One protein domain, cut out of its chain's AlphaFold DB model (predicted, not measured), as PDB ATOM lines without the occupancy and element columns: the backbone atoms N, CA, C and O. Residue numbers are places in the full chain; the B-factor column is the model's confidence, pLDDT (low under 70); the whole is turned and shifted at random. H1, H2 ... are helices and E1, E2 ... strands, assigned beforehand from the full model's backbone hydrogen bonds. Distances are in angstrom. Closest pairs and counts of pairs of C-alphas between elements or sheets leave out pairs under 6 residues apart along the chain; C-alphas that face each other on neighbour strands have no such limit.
ATOM      1  N   LYS A   7      -9.068  50.520  24.614       81.62
ATOM      2  CA  LYS A   7      -9.312  49.156  25.108       81.62
ATOM      3  C   LYS A   7      -8.550  48.918  26.402       81.62
ATOM      4  O   LYS A   7      -7.321  48.912  26.395       81.62
ATOM      5  N   ILE A   8      -9.277  48.715  27.492       86.00
ATOM      6  CA  ILE A   8      -8.733  48.524  28.838       86.00
ATOM      7  C   ILE A   8      -8.928  47.076  29.282       86.00
ATOM      8  O   ILE A   8      -9.947  46.460  28.993       86.00
ATOM      9  N   CYS A   9      -7.957  46.507  29.985       87.31
ATOM     10  CA  CYS A   9      -8.082  45.178  30.555       87.31
ATOM     11  C   CYS A   9      -9.097  45.222  31.699       87.31
ATOM     12  O   CYS A   9      -8.904  45.947  32.672       87.31
ATOM     13  N   ALA A  10     -10.143  44.407  31.623       86.31
ATOM     14  CA  ALA A  10     -11.096  44.221  32.700       86.31
ATOM     15  C   ALA A  10     -10.390  43.750  33.974       86.31
ATOM     16  O   ALA A  10     -10.770  44.179  35.050       86.31
ATOM     17  N   TRP A  11      -9.315  42.961  33.872       86.38
ATOM     18  CA  TRP A  11      -8.662  42.383  35.047       86.38
ATOM     19  C   TRP A  11      -7.583  43.259  35.698       86.38
ATOM     20  O   TRP A  11      -7.568  43.366  36.915       86.38
ATOM     21  N   CYS A  12      -6.694  43.899  34.928       86.44
ATOM     22  CA  CYS A  12      -5.622  44.739  35.495       86.44
ATOM     23  C   CYS A  12      -5.779  46.244  35.253       86.44
ATOM     24  O   CYS A  12      -4.993  47.021  35.782       86.44
ATOM     25  N   GLY A  13      -6.737  46.677  34.431       84.38
ATOM     26  CA  GLY A  13      -6.889  48.089  34.067       84.38
ATOM     27  C   GLY A  13      -5.849  48.623  33.068       84.38
ATOM     28  O   GLY A  13      -5.962  49.775  32.646       84.38
ATOM     29  N   ASP A  14      -4.876  47.815  32.634       83.88
ATOM     30  CA  ASP A  14      -3.887  48.235  31.634       83.88
ATOM     31  C   ASP A  14      -4.496  48.368  30.235       83.88
ATOM     32  O   ASP A  14      -5.464  47.693  29.880       83.88
ATOM     33  N   SER A  15      -3.881  49.204  29.398       80.88
ATOM     34  CA  SER A  15      -4.233  49.292  27.979       80.88
ATOM     35  C   SER A  15      -3.906  47.979  27.259       80.88
ATOM     36  O   SER A  15      -2.778  47.492  27.323       80.88
ATOM     37  N   VAL A  16      -4.889  47.406  26.560       76.81
ATOM     38  CA  VAL A  16      -4.743  46.146  25.800       76.81
ATOM     39  C   VAL A  16      -4.495  46.401  24.311       76.81
ATOM     40  O   VAL A  16      -4.031  45.517  23.596       76.81
ATOM     41  N   ALA A  17      -4.786  47.615  23.838       67.88
ATOM     42  CA  ALA A  17      -4.438  48.105  22.509       67.88
ATOM     43  C   ALA A  17      -4.265  49.634  22.561       67.88
ATOM     44  O   ALA A  17      -5.104  50.324  23.141       67.88
ATOM     45  N   GLU A  18      -3.195  50.164  21.959       50.66
ATOM     46  CA  GLU A  18      -2.934  51.610  21.905       50.66
ATOM     47  C   GLU A  18      -3.999  52.345  21.072       50.66
ATOM     48  O   GLU A  18      -4.048  52.242  19.846       50.66
ATOM     49  N   GLY A  19      -4.833  53.136  21.746       41.84
ATOM     50  CA  GLY A  19      -5.160  54.483  21.288       41.84
ATOM     51  C   GLY A  19      -4.301  55.449  22.107       41.84
ATOM     52  O   GLY A  19      -4.238  55.293  23.326       41.84
ATOM     53  N   ASP A  20      -3.582  56.355  21.444       35.38
ATOM     54  CA  ASP A  20      -2.662  57.347  22.036       35.38
ATOM     55  C   ASP A  20      -3.287  58.078  23.257       35.38
ATOM     56  O   ASP A  20      -4.500  58.311  23.263       35.38
ATOM     57  N   PRO A  21      -2.515  58.416  24.312       46.84
ATOM     58  CA  PRO A  21      -3.040  58.789  25.612       46.84
ATOM     59  C   PRO A  21      -3.420  60.268  25.650       46.84
ATOM     60  O   PRO A  21      -2.627  61.151  25.336       46.84
ATOM     61  N   GLY A  22      -4.627  60.537  26.128       35.53
ATOM     62  CA  GLY A  22      -5.038  61.874  26.523       35.53
ATOM     63  C   GLY A  22      -6.053  61.787  27.645       35.53
ATOM     64  O   GLY A  22      -7.249  61.820  27.402       35.53
ATOM     65  N   ASP A  23      -5.559  61.621  28.869       39.62
ATOM     66  CA  ASP A  23      -6.105  62.263  30.066       39.62
ATOM     67  C   ASP A  23      -7.637  62.318  30.150       39.62
ATOM     68  O   ASP A  23      -8.210  63.400  30.110       39.62
ATOM     69  N   GLY A  24      -8.290  61.155  30.271       45.38
ATOM     70  CA  GLY A  24      -9.676  60.999  30.741       45.38
ATOM     71  C   GLY A  24     -10.596  62.191  30.465       45.38
ATOM     72  O   GLY A  24     -11.097  62.820  31.400       45.38
ATOM     73  N   VAL A  25     -10.782  62.526  29.189       43.62
ATOM     74  CA  VAL A  25     -11.640  63.637  28.771       43.62
ATOM     75  C   VAL A  25     -13.076  63.123  28.608       43.62
ATOM     76  O   VAL A  25     -13.282  62.035  28.065       43.62
ATOM     77  N   PRO A  26     -14.104  63.870  29.044       44.81
ATOM     78  CA  PRO A  26     -15.494  63.483  28.813       44.81
ATOM     79  C   PRO A  26     -15.784  63.302  27.311       44.81
ATOM     80  O   PRO A  26     -15.601  64.239  26.535       44.81
ATOM     81  N   GLY A  27     -16.254  62.113  26.910       53.56
ATOM     82  CA  GLY A  27     -16.664  61.798  25.531       53.56
ATOM     83  C   GLY A  27     -15.849  60.713  24.812       53.56
ATOM     84  O   GLY A  27     -16.184  60.367  23.680       53.56
ATOM     85  N   GLU A  28     -14.808  60.156  25.436       60.03
ATOM     86  CA  GLU A  28     -14.053  59.029  24.879       60.03
ATOM     87  C   GLU A  28     -14.732  57.686  25.199       60.03
ATOM     88  O   GLU A  28     -15.165  57.439  26.326       60.03
ATOM     89  N   ARG A  29     -14.853  56.812  24.192       68.38
ATOM     90  CA  ARG A  29     -15.430  55.474  24.366       68.38
ATOM     91  C   ARG A  29     -14.344  54.533  24.874       68.38
ATOM     92  O   ARG A  29     -13.282  54.429  24.260       68.38
ATOM     93  N   VAL A  30     -14.636  53.832  25.962       78.25
ATOM     94  CA  VAL A  30     -13.791  52.759  26.494       78.25
ATOM     95  C   VAL A  30     -14.448  51.436  26.124       78.25
ATOM     96  O   VAL A  30     -15.667  51.359  26.084       78.25
ATOM     97  N   SER A  31     -13.681  50.387  25.868       80.31
ATOM     98  CA  SER A  31     -14.189  49.020  25.959       80.31
ATOM     99  C   SER A  31     -13.275  48.170  26.825       80.31
ATOM    100  O   SER A  31     -12.084  48.462  26.973       80.31
ATOM    101  N   HIS A  32     -13.848  47.145  27.446       84.62
ATOM    102  CA  HIS A  32     -13.120  46.261  28.345       84.62
ATOM    103  C   HIS A  32     -12.776  44.957  27.627       84.62
ATOM    104  O   HIS A  32     -13.647  44.354  27.020       84.62
ATOM    105  N   GLY A  33     -11.515  44.532  27.670       85.69
ATOM    106  CA  GLY A  33     -11.015  43.249  27.157       85.69
ATOM    107  C   GLY A  33     -10.226  42.496  28.228       85.69
ATOM    108  O   GLY A  33     -10.272  42.854  29.397       85.69
ATOM    109  N   ILE A  34      -9.441  41.491  27.856       84.56
ATOM    110  CA  ILE A  34      -8.492  40.822  28.757       84.56
ATOM    111  C   ILE A  34      -7.129  40.758  28.077       84.56
ATOM    112  O   ILE A  34      -6.988  40.188  26.992       84.56
ATOM    113  N   CYS A  35      -6.125  41.364  28.714       85.12
ATOM    114  CA  CYS A  35      -4.767  41.426  28.181       85.12
ATOM    115  C   CYS A  35      -4.056  40.066  28.233       85.12
ATOM    116  O   CYS A  35      -4.437  39.225  29.045       85.12
ATOM    117  N   PRO A  36      -3.001  39.849  27.422       79.94
ATOM    118  CA  PRO A  36      -2.258  38.587  27.409       79.94
ATOM    119  C   PRO A  36      -1.742  38.166  28.790       79.94
ATOM    120  O   PRO A  36      -1.781  36.991  29.135       79.94
ATOM    121  N   THR A  37      -1.290  39.125  29.604       82.75
ATOM    122  CA  THR A  37      -0.773  38.859  30.954       82.75
ATOM    123  C   THR A  37      -1.871  38.347  31.877       82.75
ATOM    124  O   THR A  37      -1.700  37.321  32.531       82.75
ATOM    125  N   CYS A  38      -3.019  39.029  31.903       84.19
ATOM    126  CA  CYS A  38      -4.161  38.594  32.696       84.19
ATOM    127  C   CYS A  38      -4.737  37.288  32.162       84.19
ATOM    128  O   CYS A  38      -5.032  36.399  32.951       84.19
ATOM    129  N   ALA A  39      -4.811  37.134  30.842       78.31
ATOM    130  CA  ALA A  39      -5.233  35.904  30.200       78.31
ATOM    131  C   ALA A  39      -4.349  34.725  30.620       78.31
ATOM    132  O   ALA A  39      -4.862  33.718  31.091       78.31
ATOM    133  N   HIS A  40      -3.028  34.883  30.572       79.62
ATOM    134  CA  HIS A  40      -2.100  33.857  31.036       79.62
ATOM    135  C   HIS A  40      -2.240  33.577  32.540       79.62
ATOM    136  O   HIS A  40      -2.252  32.420  32.946       79.62
ATOM    137  N   SER A  41      -2.395  34.613  33.373       78.12
ATOM    138  CA  SER A  41      -2.592  34.442  34.825       78.12
ATOM    139  C   SER A  41      -3.906  33.742  35.186       78.12
ATOM    140  O   SER A  41      -4.021  33.152  36.255       78.12
ATOM    141  N   LEU A  42      -4.888  33.815  34.287       73.44
ATOM    142  CA  LEU A  42      -6.179  33.137  34.365       73.44
ATOM    143  C   LEU A  42      -6.150  31.763  33.662       73.44
ATOM    144  O   LEU A  42      -7.206  31.173  33.460       73.44
ATOM    145  N   ASP A  43      -4.963  31.281  33.265       71.44
ATOM    146  CA  ASP A  43      -4.729  30.057  32.481       71.44
ATOM    147  C   ASP A  43      -5.597  29.963  31.210       71.44
ATOM    148  O   ASP A  43      -5.980  28.891  30.737       71.44
ATOM    149  N   LEU A  44      -5.918  31.120  30.623       63.97
ATOM    150  CA  LEU A  44      -6.584  31.193  29.333       63.97
ATOM    151  C   LEU A  44      -5.574  30.777  28.266       63.97
ATOM    152  O   LEU A  44      -4.587  31.471  28.031       63.97
ATOM    153  N   GLN A  45      -5.846  29.685  27.551       64.50
ATOM    154  CA  GLN A  45      -5.085  29.257  26.365       64.50
ATOM    155  C   GLN A  45      -5.292  30.208  25.158       64.50
ATOM    156  O   GLN A  45      -5.253  29.787  24.003       64.50
ATOM    157  N   ILE A  46      -5.541  31.498  25.405       64.38
ATOM    158  CA  ILE A  46      -5.828  32.528  24.404       64.38
ATOM    159  C   ILE A  46      -4.783  33.640  24.500       64.38
ATOM    160  O   ILE A  46      -4.350  34.020  25.585       64.38
ATOM    161  N   GLN A  47      -4.371  34.182  23.352       59.38
ATOM    162  CA  GLN A  47      -3.343  35.228  23.316       59.38
ATOM    163  C   GLN A  47      -3.846  36.563  23.889       59.38
ATOM    164  O   GLN A  47      -3.066  37.285  24.491       59.38
ATOM    165  N   SER A  48      -5.130  36.893  23.713       66.00
ATOM    166  CA  SER A  48      -5.858  37.979  24.394       66.00
ATOM    167  C   SER A  48      -7.329  37.954  23.964       66.00
ATOM    168  O   SER A  48      -7.622  37.512  22.853       66.00
ATOM    169  N   VAL A  49      -8.236  38.457  24.807       67.19
ATOM    170  CA  VAL A  49      -9.605  38.802  24.387       67.19
ATOM    171  C   VAL A  49      -9.637  40.294  24.154       67.19
ATOM    172  O   VAL A  49      -9.564  41.087  25.093       67.19
ATOM    173  N   VAL A  50      -9.740  40.693  22.897       68.06
ATOM    174  CA  VAL A  50      -9.860  42.104  22.563       68.06
ATOM    175  C   VAL A  50     -11.344  42.447  22.528       68.06
ATOM    176  O   VAL A  50     -12.016  42.101  21.570       68.06
ATOM    177  N   ASP A  51     -11.802  43.182  23.544       82.31
ATOM    178  CA  ASP A  51     -13.190  43.633  23.726       82.31
ATOM    179  C   ASP A  51     -14.202  42.515  24.048       82.31
ATOM    180  O   ASP A  51     -14.651  41.767  23.185       82.31
ATOM    181  N   MET A  52     -14.603  42.434  25.314       85.50
ATOM    182  CA  MET A  52     -15.578  41.471  25.816       85.50
ATOM    183  C   MET A  52     -16.976  41.673  25.228       85.50
ATOM    184  O   MET A  52     -17.709  40.694  25.127       85.50
ATOM    185  N   HIS A  53     -17.338  42.893  24.800       85.88
ATOM    186  CA  HIS A  53     -18.637  43.168  24.167       85.88
ATOM    187  C   HIS A  53     -18.744  42.614  22.742       85.88
ATOM    188  O   HIS A  53     -19.832  42.615  22.171       85.88
ATOM    189  N   GLN A  54     -17.628  42.192  22.140       84.56
ATOM    190  CA  GLN A  54     -17.616  41.612  20.795       84.56
ATOM    191  C   GLN A  54     -17.591  40.088  20.790       84.56
ATOM    192  O   GLN A  54     -17.749  39.497  19.724       84.56
ATOM    193  N   LEU A  55     -17.391  39.467  21.953       85.75
ATOM    194  CA  LEU A  55     -17.444  38.021  22.072       85.75
ATOM    195  C   LEU A  55     -18.885  37.523  21.966       85.75
ATOM    196  O   LEU A  55     -19.813  38.160  22.468       85.75
ATOM    197  N   THR A  56     -19.069  36.368  21.332       89.88
ATOM    198  CA  THR A  56     -20.353  35.665  21.358       89.88
ATOM    199  C   THR A  56     -20.562  34.976  22.706       89.88
ATOM    200  O   THR A  56     -19.607  34.696  23.433       89.88
ATOM    201  N   HIS A  57     -21.809  34.619  23.022       90.44
ATOM    202  CA  HIS A  57     -22.101  33.841  24.230       90.44
ATOM    203  C   HIS A  57     -21.342  32.501  24.252       90.44
ATOM    204  O   HIS A  57     -20.883  32.073  25.308       90.44
ATOM    205  N   GLU A  58     -21.150  31.847  23.099       88.81
ATOM    206  CA  GLU A  58     -20.352  30.617  23.012       88.81
ATOM    207  C   GLU A  58     -18.868  30.860  23.316       88.81
ATOM    208  O   GLU A  58     -18.209  29.990  23.886       88.81
ATOM    209  N   GLU A  59     -18.331  32.024  22.948       88.31
ATOM    210  CA  GLU A  59     -16.967  32.419  23.299       88.31
ATOM    211  C   GLU A  59     -16.860  32.754  24.791       88.31
ATOM    212  O   GLU A  59     -15.889  32.343  25.433       88.31
ATOM    213  N   HIS A  60     -17.869  33.408  25.380       91.25
ATOM    214  CA  HIS A  60     -17.934  33.600  26.833       91.25
ATOM    215  C   HIS A  60     -18.007  32.278  27.596       91.25
ATOM    216  O   HIS A  60     -17.443  32.167  28.683       91.25
ATOM    217  N   ASP A  61     -18.659  31.262  27.032       92.25
ATOM    218  CA  ASP A  61     -18.761  29.925  27.623       92.25
ATOM    219  C   ASP A  61     -17.423  29.190  27.721       92.25
ATOM    220  O   ASP A  61     -17.284  28.279  28.537       92.25
ATOM    221  N   GLN A  62     -16.428  29.587  26.923       87.62
ATOM    222  CA  GLN A  62     -15.072  29.041  27.005       87.62
ATOM    223  C   GLN A  62     -14.196  29.762  28.039       87.62
ATOM    224  O   GLN A  62     -13.054  29.355  28.263       87.62
ATOM    225  N   LEU A  63     -14.696  30.829  28.668       87.88
ATOM    226  CA  LEU A  63     -13.948  31.561  29.685       87.88
ATOM    227  C   LEU A  63     -13.971  30.785  31.021       87.88
ATOM    228  O   LEU A  63     -15.029  30.350  31.468       87.88
ATOM    229  N   PRO A  64     -12.829  30.624  31.709       88.50
ATOM    230  CA  PRO A  64     -12.698  29.943  32.996       88.50
ATOM    231  C   PRO A  64     -13.007  30.864  34.185       88.50
ATOM    232  O   PRO A  64     -12.493  30.668  35.286       88.50
ATOM    233  N   PHE A  65     -13.809  31.894  33.957       91.31
ATOM    234  CA  PHE A  65     -14.340  32.788  34.972       91.31
ATOM    235  C   PHE A  65     -15.780  33.129  34.585       91.31
ATOM    236  O   PHE A  65     -16.173  33.001  33.420       91.31
ATOM    237  N   GLY A  66     -16.574  33.527  35.566       94.44
ATOM    238  CA  GLY A  66     -17.971  33.869  35.378       94.44
ATOM    239  C   GLY A  66     -18.116  35.161  34.596       94.44
ATOM    240  O   GLY A  66     -17.426  36.143  34.870       94.44
ATOM    241  N   VAL A  67     -19.018  35.149  33.622       95.88
ATOM    242  CA  VAL A  67     -19.439  36.339  32.886       95.88
ATOM    243  C   VAL A  67     -20.946  36.438  32.993       95.88
ATOM    244  O   VAL A  67     -21.669  35.546  32.543       95.88
ATOM    245  N   ILE A  68     -21.398  37.537  33.586       97.50
ATOM    246  CA  ILE A  68     -22.802  37.916  33.647       97.50
ATOM    247  C   ILE A  68     -22.920  39.267  32.960       97.50
ATOM    248  O   ILE A  68     -22.332  40.251  33.407       97.50
ATOM    249  N   GLU A  69     -23.669  39.318  31.872       97.12
ATOM    250  CA  GLU A  69     -23.998  40.568  31.198       97.12
ATOM    251  C   GLU A  69     -25.271  41.131  31.810       97.12
ATOM    252  O   GLU A  69     -26.256  40.405  31.962       97.12
ATOM    253  N   VAL A  70     -25.265  42.418  32.144       97.81
ATOM    254  CA  VAL A  70     -26.417  43.097  32.741       97.81
ATOM    255  C   VAL A  70     -26.686  44.434  32.070       97.81
ATOM    256  O   VAL A  70     -25.752  45.171  31.745       97.81
ATOM    257  N   ASP A  71     -27.960  44.767  31.872       97.62
ATOM    258  CA  ASP A  71     -28.361  46.122  31.488       97.62
ATOM    259  C   ASP A  71     -28.309  47.097  32.679       97.62
ATOM    260  O   ASP A  71     -27.967  46.724  33.802       97.62
ATOM    261  N   GLY A  72     -28.650  48.365  32.437       96.50
ATOM    262  CA  GLY A  72     -28.626  49.411  33.468       96.50
ATOM    263  C   GLY A  72     -29.625  49.227  34.612       96.50
ATOM    264  O   GLY A  72     -29.472  49.877  35.642       96.50
ATOM    265  N   GLU A  73     -30.621  48.352  34.464       97.06
ATOM    266  CA  GLU A  73     -31.549  47.988  35.540       97.06
ATOM    267  C   GLU A  73     -31.083  46.727  36.290       97.06
ATOM    268  O   GLU A  73     -31.653  46.371  37.322       97.06
ATOM    269  N   GLY A  74     -30.033  46.055  35.807       97.06
ATOM    270  CA  GLY A  74     -29.514  44.808  36.360       97.06
ATOM    271  C   GLY A  74     -30.170  43.555  35.776       97.06
ATOM    272  O   GLY A  74     -30.031  42.477  36.357       97.06
ATOM    273  N   VAL A  75     -30.905  43.661  34.664       98.38
ATOM    274  CA  VAL A  75     -31.485  42.503  33.970       98.38
ATOM    275  C   VAL A  75     -30.387  41.733  33.252       98.38
ATOM    276  O   VAL A  75     -29.586  42.312  32.522       98.38
ATOM    277  N   ILE A  76     -30.370  40.414  33.438       98.38
ATOM    278  CA  ILE A  76     -29.363  39.531  32.855       98.38
ATOM    279  C   ILE A  76     -29.601  39.380  31.349       98.38
ATOM    280  O   ILE A  76     -30.612  38.812  30.921       98.38
ATOM    281  N   LEU A  77     -28.630  39.841  30.561       97.12
ATOM    282  CA  LEU A  77     -28.590  39.745  29.099       97.12
ATOM    283  C   LEU A  77     -27.791  38.534  28.605       97.12
ATOM    284  O   LEU A  77     -28.058  38.033  27.515       97.12
ATOM    285  N   GLY A  78     -26.863  38.048  29.430       96.88
ATOM    286  CA  GLY A  78     -25.907  36.991  29.124       96.88
ATOM    287  C   GLY A  78     -25.399  36.357  30.414       96.88
ATOM    288  O   GLY A  78     -25.268  37.022  31.441       96.88
ATOM    289  N   TYR A  79     -25.167  35.049  30.391       97.81
ATOM    290  CA  TYR A  79     -24.741  34.284  31.561       97.81
ATOM    291  C   TYR A  79     -23.974  33.058  31.094       97.81
ATOM    292  O   TYR A  79     -24.555  32.190  30.435       97.81
ATOM    293  N   ASN A  80     -22.676  32.990  31.385       97.06
ATOM    294  CA  ASN A  80     -21.822  31.966  30.793       97.06
ATOM    295  C   ASN A  80     -21.860  30.610  31.526       97.06
ATOM    296  O   ASN A  80     -22.430  30.436  32.608       97.06
ATOM    297  N   ASP A  81     -21.273  29.603  30.883       96.06
ATOM    298  CA  ASP A  81     -21.242  28.213  31.345       96.06
ATOM    299  C   ASP A  81     -20.501  28.053  32.673       96.06
ATOM    300  O   ASP A  81     -20.909  27.250  33.520       96.06
ATOM    301  N   TRP A  82     -19.429  28.823  32.868       95.31
ATOM    302  CA  TRP A  82     -18.676  28.816  34.115       95.31
ATOM    303  C   TRP A  82     -19.553  29.258  35.284       95.31
ATOM    304  O   TRP A  82     -19.671  28.523  36.265       95.31
ATOM    305  N   GLU A  83     -20.232  30.401  35.153       95.88
ATOM    306  CA  GLU A  83     -21.069  30.953  36.219       95.88
ATOM    307  C   GLU A  83     -22.234  30.015  36.550       95.88
ATOM    308  O   GLU A  83     -22.541  29.767  37.719       95.88
ATOM    309  N   SER A  84     -22.834  29.393  35.531       96.31
ATOM    310  CA  SER A  84     -23.883  28.385  35.717       96.31
ATOM    311  C   SER A  84     -23.414  27.183  36.530       96.31
ATOM    312  O   SER A  84     -24.115  26.736  37.441       96.31
ATOM    313  N   ARG A  85     -22.205  26.683  36.266       94.56
ATOM    314  CA  ARG A  85     -21.626  25.563  37.023       94.56
ATOM    315  C   ARG A  85     -21.223  25.978  38.435       94.56
ATOM    316  O   ARG A  85     -21.454  25.213  39.367       94.56
ATOM    317  N   PHE A  86     -20.646  27.167  38.589       93.62
ATOM    318  CA  PHE A  86     -20.184  27.693  39.872       93.62
ATOM    319  C   PHE A  86     -21.344  27.921  40.849       93.62
ATOM    320  O   PHE A  86     -21.300  27.456  41.990       93.62
ATOM    321  N   THR A  87     -22.409  28.573  40.376       93.06
ATOM    322  CA  THR A  87     -23.601  28.923  41.170       93.06
ATOM    323  C   THR A  87     -24.636  27.807  41.256       93.06
ATOM    324  O   THR A  87     -25.501  27.840  42.130       93.06
ATOM    325  N   THR A  88     -24.563  26.810  40.367       93.38
ATOM    326  CA  THR A  88     -25.588  25.779  40.104       93.38
ATOM    327  C   THR A  88     -26.894  26.304  39.494       93.38
ATOM    328  O   THR A  88     -27.858  25.549  39.340       93.38
ATOM    329  N   PHE A  89     -26.946  27.581  39.107       94.44
ATOM    330  CA  PHE A  89     -28.112  28.168  38.455       94.44
ATOM    331  C   PHE A  89     -28.066  27.932  36.948       94.44
ATOM    332  O   PHE A  89     -27.112  28.306  36.267       94.44
ATOM    333  N   ALA A  90     -29.108  27.302  36.410       94.88
ATOM    334  CA  ALA A  90     -29.214  27.047  34.980       94.88
ATOM    335  C   ALA A  90     -29.477  28.351  34.210       94.88
ATOM    336  O   ALA A  90     -30.294  29.169  34.638       94.88
ATOM    337  N   LYS A  91     -28.810  28.527  33.062       95.62
ATOM    338  CA  LYS A  91     -28.918  29.730  32.217       95.62
ATOM    339  C   LYS A  91     -30.372  30.092  31.912       95.62
ATOM    340  O   LYS A  91     -30.818  31.196  32.198       95.62
ATOM    341  N   ASP A  92     -31.157  29.131  31.435       94.88
ATOM    342  CA  ASP A  92     -32.578  29.301  31.095       94.88
ATOM    343  C   ASP A  92     -33.456  29.782  32.266       94.88
ATOM    344  O   ASP A  92     -34.561  30.276  32.049       94.88
ATOM    345  N   ARG A  93     -32.978  29.650  33.510       94.62
ATOM    346  CA  ARG A  93     -33.672  30.094  34.727       94.62
ATOM    347  C   ARG A  93     -33.272  31.482  35.208       94.62
ATOM    348  O   ARG A  93     -33.949  32.000  36.101       94.62
ATOM    349  N   VAL A  94     -32.199  32.055  34.670       96.88
ATOM    350  CA  VAL A  94     -31.664  33.361  35.090       96.88
ATOM    351  C   VAL A  94     -31.737  34.411  33.986       96.88
ATOM    352  O   VAL A  94     -31.923  35.582  34.295       96.88
ATOM    353  N   MET A  95     -31.657  34.008  32.716       97.94
ATOM    354  CA  MET A  95     -31.742  34.936  31.585       97.94
ATOM    355  C   MET A  95     -33.030  35.772  31.636       97.94
ATOM    356  O   MET A  95     -34.119  35.233  31.841       97.94
ATOM    357  N   GLY A  96     -32.904  37.087  31.437       97.81
ATOM    358  CA  GLY A  96     -34.020  38.036  31.460       97.81
ATOM    359  C   GLY A  96     -34.571  38.369  32.851       97.81
ATOM    360  O   GLY A  96     -35.558  39.095  32.945       97.81
ATOM    361  N   ARG A  97     -33.964  37.855  33.926       98.06
ATOM    362  CA  ARG A  97     -34.311  38.199  35.312       98.06
ATOM    363  C   ARG A  97     -33.329  39.211  35.871       98.06
ATOM    364  O   ARG A  97     -32.210  39.336  35.377       98.06
ATOM    365  N   ASN A  98     -33.726  39.908  36.927       98.06
ATOM    366  CA  ASN A  98     -32.838  40.852  37.590       98.06
ATOM    367  C   ASN A  98     -31.787  40.133  38.456       98.06
ATOM    368  O   ASN A  98     -32.124  39.360  39.360       98.06
ATOM    369  N   PHE A  99     -30.506  40.413  38.216       97.25
ATOM    370  CA  PHE A  99     -29.404  39.818  38.967       97.25
ATOM    371  C   PHE A  99     -29.511  40.115  40.466       97.25
ATOM    372  O   PHE A  99     -29.451  39.195  41.276       97.25
ATOM    373  N   PHE A 100     -29.736  41.372  40.840       96.31
ATOM    374  CA  PHE A 100     -29.672  41.820  42.230       96.31
ATOM    375  C   PHE A 100     -30.934  41.521  43.031       96.31
ATOM    376  O   PHE A 100     -30.852  41.379  44.241       96.31
ATOM    377  N   THR A 101     -32.110  41.434  42.404       94.94
ATOM    378  CA  THR A 101     -33.369  41.229  43.149       94.94
ATOM    379  C   THR A 101     -33.932  39.820  43.030       94.94
ATOM    380  O   THR A 101     -34.682  39.391  43.906       94.94
ATOM    381  N   GLU A 102     -33.611  39.090  41.960       95.19
ATOM    382  CA  GLU A 102     -34.249  37.806  41.658       95.19
ATOM    383  C   GLU A 102     -33.301  36.606  41.640       95.19
ATOM    384  O   GLU A 102     -33.738  35.492  41.952       95.19
ATOM    385  N   VAL A 103     -32.048  36.802  41.225       94.38
ATOM    386  CA  VAL A 103     -31.073  35.711  41.055       94.38
ATOM    387  C   VAL A 103     -30.098  35.652  42.226       94.38
ATOM    388  O   VAL A 103     -29.899  34.584  42.800       94.38
ATOM    389  N   ALA A 104     -29.549  36.794  42.626       92.12
ATOM    390  CA  ALA A 104     -28.570  36.930  43.694       92.12
ATOM    391  C   ALA A 104     -28.977  38.046  44.679       92.12
ATOM    392  O   ALA A 104     -28.265  39.031  44.820       92.12
ATOM    393  N   PRO A 105     -30.090  37.906  45.427       93.00
ATOM    394  CA  PRO A 105     -30.540  38.921  46.388       93.00
ATOM    395  C   PRO A 105     -29.526  39.228  47.495       93.00
ATOM    396  O   PRO A 105     -29.569  40.298  48.096       93.00
ATOM    397  N   CYS A 106     -28.584  38.318  47.752       91.00
ATOM    398  CA  CYS A 106     -27.477  38.569  48.664       91.00
ATOM    399  C   CYS A 106     -26.540  39.684  48.173       91.00
ATOM    400  O   CYS A 106     -25.835  40.243  49.002       91.00
ATOM    401  N   THR A 107     -26.535  40.049  46.884       93.12
ATOM    402  CA  THR A 107     -25.739  41.161  46.325       93.12
ATOM    403  C   THR A 107     -26.477  42.504  46.361       93.12
ATOM    404  O   THR A 107     -25.882  43.533  46.037       93.12
ATOM    405  N   ALA A 108     -27.736  42.544  46.821       93.81
ATOM    406  CA  ALA A 108     -28.538  43.762  46.997       93.81
ATOM    407  C   ALA A 108     -28.096  44.597  48.216       93.81
ATOM    408  O   ALA A 108     -28.894  45.001  49.066       93.81
ATOM    409  N   VAL A 109     -26.795  44.841  48.324       93.00
ATOM    410  CA  VAL A 109     -26.155  45.626  49.375       93.00
ATOM    411  C   VAL A 109     -25.491  46.856  48.776       93.00
ATOM    412  O   VAL A 109     -25.134  46.892  47.599       93.00
ATOM    413  N   ARG A 110     -25.266  47.876  49.609       91.94
ATOM    414  CA  ARG A 110     -24.649  49.130  49.162       91.94
ATOM    415  C   ARG A 110     -23.284  48.919  48.501       91.94
ATOM    416  O   ARG A 110     -23.006  49.567  47.506       91.94
ATOM    417  N   SER A 111     -22.469  48.010  49.029       91.56
ATOM    418  CA  SER A 111     -21.118  47.730  48.523       91.56
ATOM    419  C   SER A 111     -21.083  46.965  47.196       91.56
ATOM    420  O   SER A 111     -19.997  46.682  46.709       91.56
ATOM    421  N   PHE A 112     -22.238  46.594  46.634       95.50
ATOM    422  CA  PHE A 112     -22.318  45.931  45.334       95.50
ATOM    423  C   PHE A 112     -23.393  46.588  44.464       95.50
ATOM    424  O   PHE A 112     -23.041  47.307  43.533       95.50
ATOM    425  N   LEU A 113     -24.686  46.394  44.755       95.88
ATOM    426  CA  LEU A 113     -25.760  47.035  43.989       95.88
ATOM    427  C   LEU A 113     -25.626  48.566  43.999       95.88
ATOM    428  O   LEU A 113     -25.738  49.186  42.951       95.88
ATOM    429  N   GLY A 114     -25.308  49.171  45.148       95.00
ATOM    430  CA  GLY A 114     -25.110  50.625  45.224       95.00
ATOM    431  C   GLY A 114     -23.952  51.116  44.347       95.00
ATOM    432  O   GLY A 114     -24.096  52.101  43.631       95.00
ATOM    433  N   GLU A 115     -22.827  50.396  44.341       95.12
ATOM    434  CA  GLU A 115     -21.688  50.693  43.460       95.12
ATOM    435  C   GLU A 115     -22.069  50.572  41.975       95.12
ATOM    436  O   GLU A 115     -21.671  51.407  41.161       95.12
ATOM    437  N   PHE A 116     -22.871  49.560  41.622       96.69
ATOM    438  CA  PHE A 116     -23.388  49.375  40.267       96.69
ATOM    439  C   PHE A 116     -24.339  50.508  39.853       96.69
ATOM    440  O   PHE A 116     -24.166  51.098  38.789       96.69
ATOM    441  N   GLU A 117     -25.301  50.868  40.703       96.69
ATOM    442  CA  GLU A 117     -26.245  51.964  40.458       96.69
ATOM    443  C   GLU A 117     -25.525  53.307  40.291       96.69
ATOM    444  O   GLU A 117     -25.832  54.067  39.372       96.69
ATOM    445  N   GLU A 118     -24.533  53.602  41.138       95.81
ATOM    446  CA  GLU A 118     -23.706  54.806  41.014       95.81
ATOM    447  C   GLU A 118     -22.910  54.822  39.705       95.81
ATOM    448  O   GLU A 118     -22.800  55.861  39.046       95.81
ATOM    449  N   MET A 119     -22.363  53.668  39.318       93.81
ATOM    450  CA  MET A 119     -21.657  53.487  38.056       93.81
ATOM    451  C   MET A 119     -22.577  53.766  36.856       93.81
ATOM    452  O   MET A 119     -22.215  54.570  35.990       93.81
ATOM    453  N   VAL A 120     -23.785  53.194  36.837       95.25
ATOM    454  CA  VAL A 120     -24.798  53.430  35.793       95.25
ATOM    455  C   VAL A 120     -25.212  54.904  35.756       95.25
ATOM    456  O   VAL A 120     -25.189  55.538  34.697       95.25
ATOM    457  N   ALA A 121     -25.521  55.486  36.918       94.62
ATOM    458  CA  ALA A 121     -25.970  56.872  37.054       94.62
ATOM    459  C   ALA A 121     -24.909  57.901  36.634       94.62
ATOM    460  O   ALA A 121     -25.250  59.031  36.279       94.62
ATOM    461  N   SER A 122     -23.626  57.527  36.642       92.25
ATOM    462  CA  SER A 122     -22.535  58.408  36.219       92.25
ATOM    463  C   SER A 122     -22.612  58.806  34.739       92.25
ATOM    464  O   SER A 122     -22.008  59.809  34.348       92.25
ATOM    465  N   GLY A 123     -23.317  58.022  33.912       88.75
ATOM    466  CA  GLY A 123     -23.428  58.242  32.468       88.75
ATOM    467  C   GLY A 123     -22.095  58.139  31.720       88.75
ATOM    468  O   GLY A 123     -21.984  58.633  30.599       88.75
ATOM    469  N   ARG A 124     -21.068  57.534  32.329       88.19
ATOM    470  CA  ARG A 124     -19.731  57.351  31.750       88.19
ATOM    471  C   ARG A 124     -19.300  55.888  31.856       88.19
ATOM    472  O   ARG A 124     -19.795  55.190  32.739       88.19
ATOM    473  N   PRO A 125     -18.389  55.417  30.985       87.62
ATOM    474  CA  PRO A 125     -17.746  54.131  31.190       87.62
ATOM    475  C   PRO A 125     -17.051  54.097  32.549       87.62
ATOM    476  O   PRO A 125     -16.399  55.072  32.931       87.62
ATOM    477  N   ASP A 126     -17.180  52.985  33.259       90.31
ATOM    478  CA  ASP A 126     -16.584  52.809  34.584       90.31
ATOM    479  C   ASP A 126     -16.193  51.337  34.781       90.31
ATOM    480  O   ASP A 126     -16.650  50.438  34.061       90.31
ATOM    481  N   ARG A 127     -15.303  51.118  35.745       91.31
ATOM    482  CA  ARG A 127     -14.775  49.818  36.137       91.31
ATOM    483  C   ARG A 127     -14.493  49.827  37.629       91.31
ATOM    484  O   ARG A 127     -13.732  50.668  38.105       91.31
ATOM    485  N   ARG A 128     -15.029  48.845  38.347       92.44
ATOM    486  CA  ARG A 128     -14.815  48.685  39.789       92.44
ATOM    487  C   ARG A 128     -14.442  47.251  40.114       92.44
ATOM    488  O   ARG A 128     -14.911  46.323  39.467       92.44
ATOM    489  N   GLU A 129     -13.598  47.093  41.117       92.81
ATOM    490  CA  GLU A 129     -13.195  45.799  41.658       92.81
ATOM    491  C   GLU A 129     -13.692  45.707  43.096       92.81
ATOM    492  O   GLU A 129     -13.599  46.684  43.845       92.81
ATOM    493  N   LEU A 130     -14.220  44.551  43.480       93.94
ATOM    494  CA  LEU A 130     -14.638  44.288  44.852       93.94
ATOM    495  C   LEU A 130     -14.514  42.801  45.182       93.94
ATOM    496  O   LEU A 130     -14.795  41.937  44.355       93.94
ATOM    497  N   ASP A 131     -14.121  42.507  46.416       93.88
ATOM    498  CA  ASP A 131     -14.177  41.156  46.963       93.88
ATOM    499  C   ASP A 131     -15.545  40.934  47.612       93.88
ATOM    500  O   ASP A 131     -16.080  41.813  48.298       93.88
ATOM    501  N   TYR A 132     -16.134  39.764  47.381       93.94
ATOM    502  CA  TYR A 132     -17.468  39.437  47.863       93.94
ATOM    503  C   TYR A 132     -17.584  37.975  48.290       93.94
ATOM    504  O   TYR A 132     -16.784  37.124  47.907       93.94
ATOM    505  N   THR A 133     -18.618  37.665  49.067       93.62
ATOM    506  CA  THR A 133     -18.953  36.289  49.442       93.62
ATOM    507  C   THR A 133     -20.319  35.938  48.875       93.62
ATOM    508  O   THR A 133     -21.333  36.499  49.289       93.62
ATOM    509  N   PHE A 134     -20.368  34.998  47.933       92.12
ATOM    510  CA  PHE A 134     -21.633  34.458  47.450       92.12
ATOM    511  C   PHE A 134     -22.185  33.439  48.434       92.12
ATOM    512  O   PHE A 134     -21.513  32.479  48.804       92.12
ATOM    513  N   GLU A 135     -23.442  33.634  48.815       89.81
ATOM    514  CA  GLU A 135     -24.230  32.658  49.562       89.81
ATOM    515  C   GLU A 135     -24.943  31.731  48.572       89.81
ATOM    516  O   GLU A 135     -26.045  32.020  48.107       89.81
ATOM    517  N   LEU A 136     -24.287  30.628  48.206       88.12
ATOM    518  CA  LEU A 136     -24.818  29.661  47.247       88.12
ATOM    519  C   LEU A 136     -25.501  28.488  47.964       88.12
ATOM    520  O   LEU A 136     -25.179  28.194  49.119       88.12
ATOM    521  N   PRO A 137     -26.378  27.725  47.276       86.31
ATOM    522  CA  PRO A 137     -26.951  26.494  47.831       86.31
ATOM    523  C   PRO A 137     -25.900  25.470  48.289       86.31
ATOM    524  O   PRO A 137     -26.168  24.642  49.157       86.31
ATOM    525  N   THR A 138     -24.704  25.519  47.701       85.69
ATOM    526  CA  THR A 138     -23.560  24.650  48.007       85.69
ATOM    527  C   THR A 138     -22.683  25.165  49.152       85.69
ATOM    528  O   THR A 138     -21.790  24.444  49.592       85.69
ATOM    529  N   GLY A 139     -22.940  26.374  49.657       90.00
ATOM    530  CA  GLY A 139     -22.174  27.023  50.719       90.00
ATOM    531  C   GLY A 139     -21.686  28.419  50.334       90.00
ATOM    532  O   GLY A 139     -21.945  28.916  49.239       90.00
ATOM    533  N   GLN A 140     -20.970  29.055  51.259       92.50
ATOM    534  CA  GLN A 140     -20.341  30.347  51.007       92.50
ATOM    535  C   GLN A 140     -19.099  30.184  50.130       92.50
ATOM    536  O   GLN A 140     -18.296  29.274  50.349       92.50
ATOM    537  N   ARG A 141     -18.942  31.067  49.142       93.00
ATOM    538  CA  ARG A 141     -17.764  31.117  48.268       93.00
ATOM    539  C   ARG A 141     -17.233  32.534  48.197       93.00
ATOM    540  O   ARG A 141     -17.986  33.456  47.894       93.00
ATOM    541  N   GLU A 142     -15.947  32.693  48.473       94.62
ATOM    542  CA  GLU A 142     -15.256  33.963  48.287       94.62
ATOM    543  C   GLU A 142     -14.951  34.159  46.804       94.62
ATOM    544  O   GLU A 142     -14.440  33.263  46.125       94.62
ATOM    545  N   VAL A 143     -15.307  35.329  46.296       94.62
ATOM    546  CA  VAL A 143     -15.163  35.689  44.892       94.62
ATOM    547  C   VAL A 143     -14.561  37.076  44.769       94.62
ATOM    548  O   VAL A 143     -14.879  37.987  45.531       94.62
ATOM    549  N   HIS A 144     -13.711  37.231  43.767       94.44
ATOM    550  CA  HIS A 144     -13.280  38.521  43.276       94.44
ATOM    551  C   HIS A 144     -14.184  38.925  42.113       94.44
ATOM    552  O   HIS A 144     -14.347  38.162  41.151       94.44
ATOM    553  N   ILE A 145     -14.772  40.110  42.219       95.06
ATOM    554  CA  ILE A 145     -15.735  40.648  41.270       95.06
ATOM    555  C   ILE A 145     -15.138  41.856  40.564       95.06
ATOM    556  O   ILE A 145     -14.582  42.755  41.198       95.06
ATOM    557  N   ILE A 146     -15.333  41.910  39.250       94.94
ATOM    558  CA  ILE A 146     -15.078  43.110  38.459       94.94
ATOM    559  C   ILE A 146     -16.378  43.543  37.805       94.94
ATOM    560  O   ILE A 146     -16.956  42.818  36.997       94.94
ATOM    561  N   LEU A 147     -16.812  44.748  38.144       95.12
ATOM    562  CA  LEU A 147     -17.917  45.426  37.494       95.12
ATOM    563  C   LEU A 147     -17.373  46.299  36.379       95.12
ATOM    564  O   LEU A 147     -16.409  47.039  36.567       95.12
ATOM    565  N   THR A 148     -18.012  46.235  35.223       94.38
ATOM    566  CA  THR A 148     -17.726  47.124  34.100       94.38
ATOM    567  C   THR A 148     -19.031  47.667  33.548       94.38
ATOM    568  O   THR A 148     -20.035  46.957  33.540       94.38
ATOM    569  N   TRP A 149     -19.024  48.909  33.073       93.62
ATOM    570  CA  TRP A 149     -20.209  49.549  32.508       93.62
ATOM    571  C   TRP A 149     -19.885  50.342  31.250       93.62
ATOM    572  O   TRP A 149     -18.841  50.993  31.174       93.62
ATOM    573  N   GLN A 150     -20.811  50.314  30.288       90.75
ATOM    574  CA  GLN A 150     -20.791  51.154  29.096       90.75
ATOM    575  C   GLN A 150     -22.148  51.847  28.902       90.75
ATOM    576  O   GLN A 150     -23.136  51.166  28.628       90.75
ATOM    577  N   PRO A 151     -22.216  53.192  28.958       87.44
ATOM    578  CA  PRO A 151     -23.459  53.940  28.732       87.44
ATOM    579  C   PRO A 151     -24.054  53.734  27.335       87.44
ATOM    580  O   PRO A 151     -25.268  53.741  27.168       87.44
ATOM    581  N   GLU A 152     -23.197  53.526  26.337       85.81
ATOM    582  CA  GLU A 152     -23.568  53.093  24.994       85.81
ATOM    583  C   GLU A 152     -22.728  51.853  24.679       85.81
ATOM    584  O   GLU A 152     -21.501  51.968  24.614       85.81
ATOM    585  N   PRO A 153     -23.333  50.667  24.498       86.00
ATOM    586  CA  PRO A 153     -24.759  50.390  24.246       86.00
ATOM    587  C   PRO A 153     -25.724  50.355  25.456       86.00
ATOM    588  O   PRO A 153     -26.906  50.105  25.237       86.00
ATOM    589  N   GLY A 154     -25.281  50.603  26.692       92.12
ATOM    590  CA  GLY A 154     -26.165  50.629  27.872       92.12
ATOM    591  C   GLY A 154     -26.225  49.304  28.634       92.12
ATOM    592  O   GLY A 154     -27.252  48.969  29.222       92.12
ATOM    593  N   TRP A 155     -25.135  48.541  28.596       94.56
ATOM    594  CA  TRP A 155     -24.973  47.314  29.365       94.56
ATOM    595  C   TRP A 155     -23.517  47.130  29.795       94.56
ATOM    596  O   TRP A 155     -22.609  47.829  29.333       94.56
ATOM    597  N   GLY A 156     -23.301  46.206  30.721       94.31
ATOM    598  CA  GLY A 156     -22.019  45.963  31.357       94.31
ATOM    599  C   GLY A 156     -21.828  44.506  31.749       94.31
ATOM    600  O   GLY A 156     -22.684  43.659  31.494       94.31
ATOM    601  N   PHE A 157     -20.698  44.232  32.391       96.31
ATOM    602  CA  PHE A 157     -20.346  42.894  32.858       96.31
ATOM    603  C   PHE A 157     -20.137  42.870  34.366       96.31
ATOM    604  O   PHE A 157     -19.491  43.765  34.918       96.31
ATOM    605  N   ILE A 158     -20.603  41.796  34.992       96.88
ATOM    606  CA  ILE A 158     -20.171  41.324  36.303       96.88
ATOM    607  C   ILE A 158     -19.283  40.109  36.036       96.88
ATOM    608  O   ILE A 158     -19.760  39.048  35.626       96.88
ATOM    609  N   LEU A 159     -17.977  40.290  36.204       95.44
ATOM    610  CA  LEU A 159     -16.993  39.230  36.034       95.44
ATOM    611  C   LEU A 159     -16.702  38.603  37.386       95.44
ATOM    612  O   LEU A 159     -16.441  39.323  38.347       95.44
ATOM    613  N   VAL A 160     -16.723  37.277  37.446       94.94
ATOM    614  CA  VAL A 160     -16.629  36.525  38.697       94.94
ATOM    615  C   VAL A 160     -15.457  35.567  38.630       94.94
ATOM    616  O   VAL A 160     -15.365  34.746  37.724       94.94
ATOM    617  N   ARG A 161     -14.570  35.613  39.618       92.00
ATOM    618  CA  ARG A 161     -13.558  34.572  39.812       92.00
ATOM    619  C   ARG A 161     -13.562  34.133  41.259       92.00
ATOM    620  O   ARG A 161     -13.626  34.967  42.151       92.00
ATOM    621  N   GLU A 162     -13.441  32.836  41.496       91.00
ATOM    622  CA  GLU A 162     -13.210  32.332  42.846       91.00
ATOM    623  C   GLU A 162     -11.888  32.875  43.408       91.00
ATOM    624  O   GLU A 162     -10.868  32.909  42.711       91.00
ATOM    625  N   ALA A 163     -11.902  33.317  44.664       85.62
ATOM    626  CA  ALA A 163     -10.684  33.692  45.360       85.62
ATOM    627  C   ALA A 163      -9.861  32.426  45.635       85.62
ATOM    628  O   ALA A 163     -10.283  31.538  46.375       85.62
TER     629      ALA A 163
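What this domain is: This is residues 7 to 163 of the 165 residues of the protein "PAS domain-containing protein" of Gemmatimonadales bacterium (UniProt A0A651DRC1). A twisted five-stranded sheet runs through the body, with H6 and H3 packed on one of its faces and the short H4 and H5 close to its E5 side. On the other side of this sheet sits a smaller lobe, made of the little three-stranded sheet E2, E1, E3 and of H1; from it the loop of residues 20 to 25 sticks out. The printed part has 157 residues, with named elements in the order E1 E2 E3 H1 H2 E4 E5 H3 H4 H5 H6 E6 E7 E8, six helices and eight strands, a mixed class. The large sheet has the order E5, E4, E8, E7, E6 and is antiparallel; the small one is mixed. The whole is compact, with a radius of gyration of the C-alphas of 15.0 A and spans of 47 by 36 by 25 A.

How they stand to each other: E1, residues 7 to 9, and E2, residues 15 to 17, are neighbour strands with an angle of 131 degrees between their N-to-C directions, and N 16 and O 7 are within hydrogen-bond range, 2.9 A apart. E3, residues 30 to 33, is parallel to E1, with N 33 and O 8 2.8 A apart. H1, residues 36 to 41, only grazes this small sheet. H2, residues 57 to 60, only grazes the large sheet. E4, residues 66 to 71, and E5, residues 76 to 79, form a hairpin; N 69 and O 78 are 2.8 A apart. H3, residues 81 to 87, is on the large sheet at a height of 7.3 A, only just over none of its strands: 2 of its 7 C-alphas fall on E4. The closest C-alphas of H3 and E4 are those of Glu 83 and Gly 66, 4.3 A apart. H4, residues 91 to 94, and H5, residues 99 to 103, only graze this sheet. E6, residues 126 to 136, E7, residues 139 to 150, and E8, residues 155 to 162, form a meander, each strand the antiparallel neighbour of the one before; N 132 and O 143 are 2.9 A apart, N 159 and O 146 2.8 A. E8 is also the antiparallel neighbour of E4, with N 158 and O 68 2.8 A apart. H6, residues 110 to 121, is over E7 at a height of 9.0 A, along the strands at 12 degrees on the local plane, and on the same face as H3: two layers, helices on one face of a sheet. The closest C-alphas of E3 and E7 are those of His 32 and Thr 148, 7.4 A apart. Every O i to N i+4 pair is within hydrogen-bond range in H1 and H3; H6 has 7 of 8, H5 has 0 of 1 and 0 of 2 O i to N i+3 pairs, and H2 and H4 are too short for an O i to N i+4 pair.

Where its parts are: E1 begins at C-alpha 7, (-9.312, 49.156, 25.108). H6 is 14.4 A long, E4 16.5 A, E6 27.6 A, E7 32.4 A and E8 23.3 A. E6 bends by 65 degrees at residue 131, and E7 by 62 degrees at residue 142. E8 ends at C-alpha 162, (-13.210, 32.332, 42.846).

The domain as a whole: The C-alphas of Asp 20 and Pro 137, the two farthest apart, are 47.0 A apart. The printed part has no cut. The links E2 to E3 and H1 to H2 are long. The mean pLDDT of the printed part is 86.5; residues 17 to 29 and 44 to 50 are under 70.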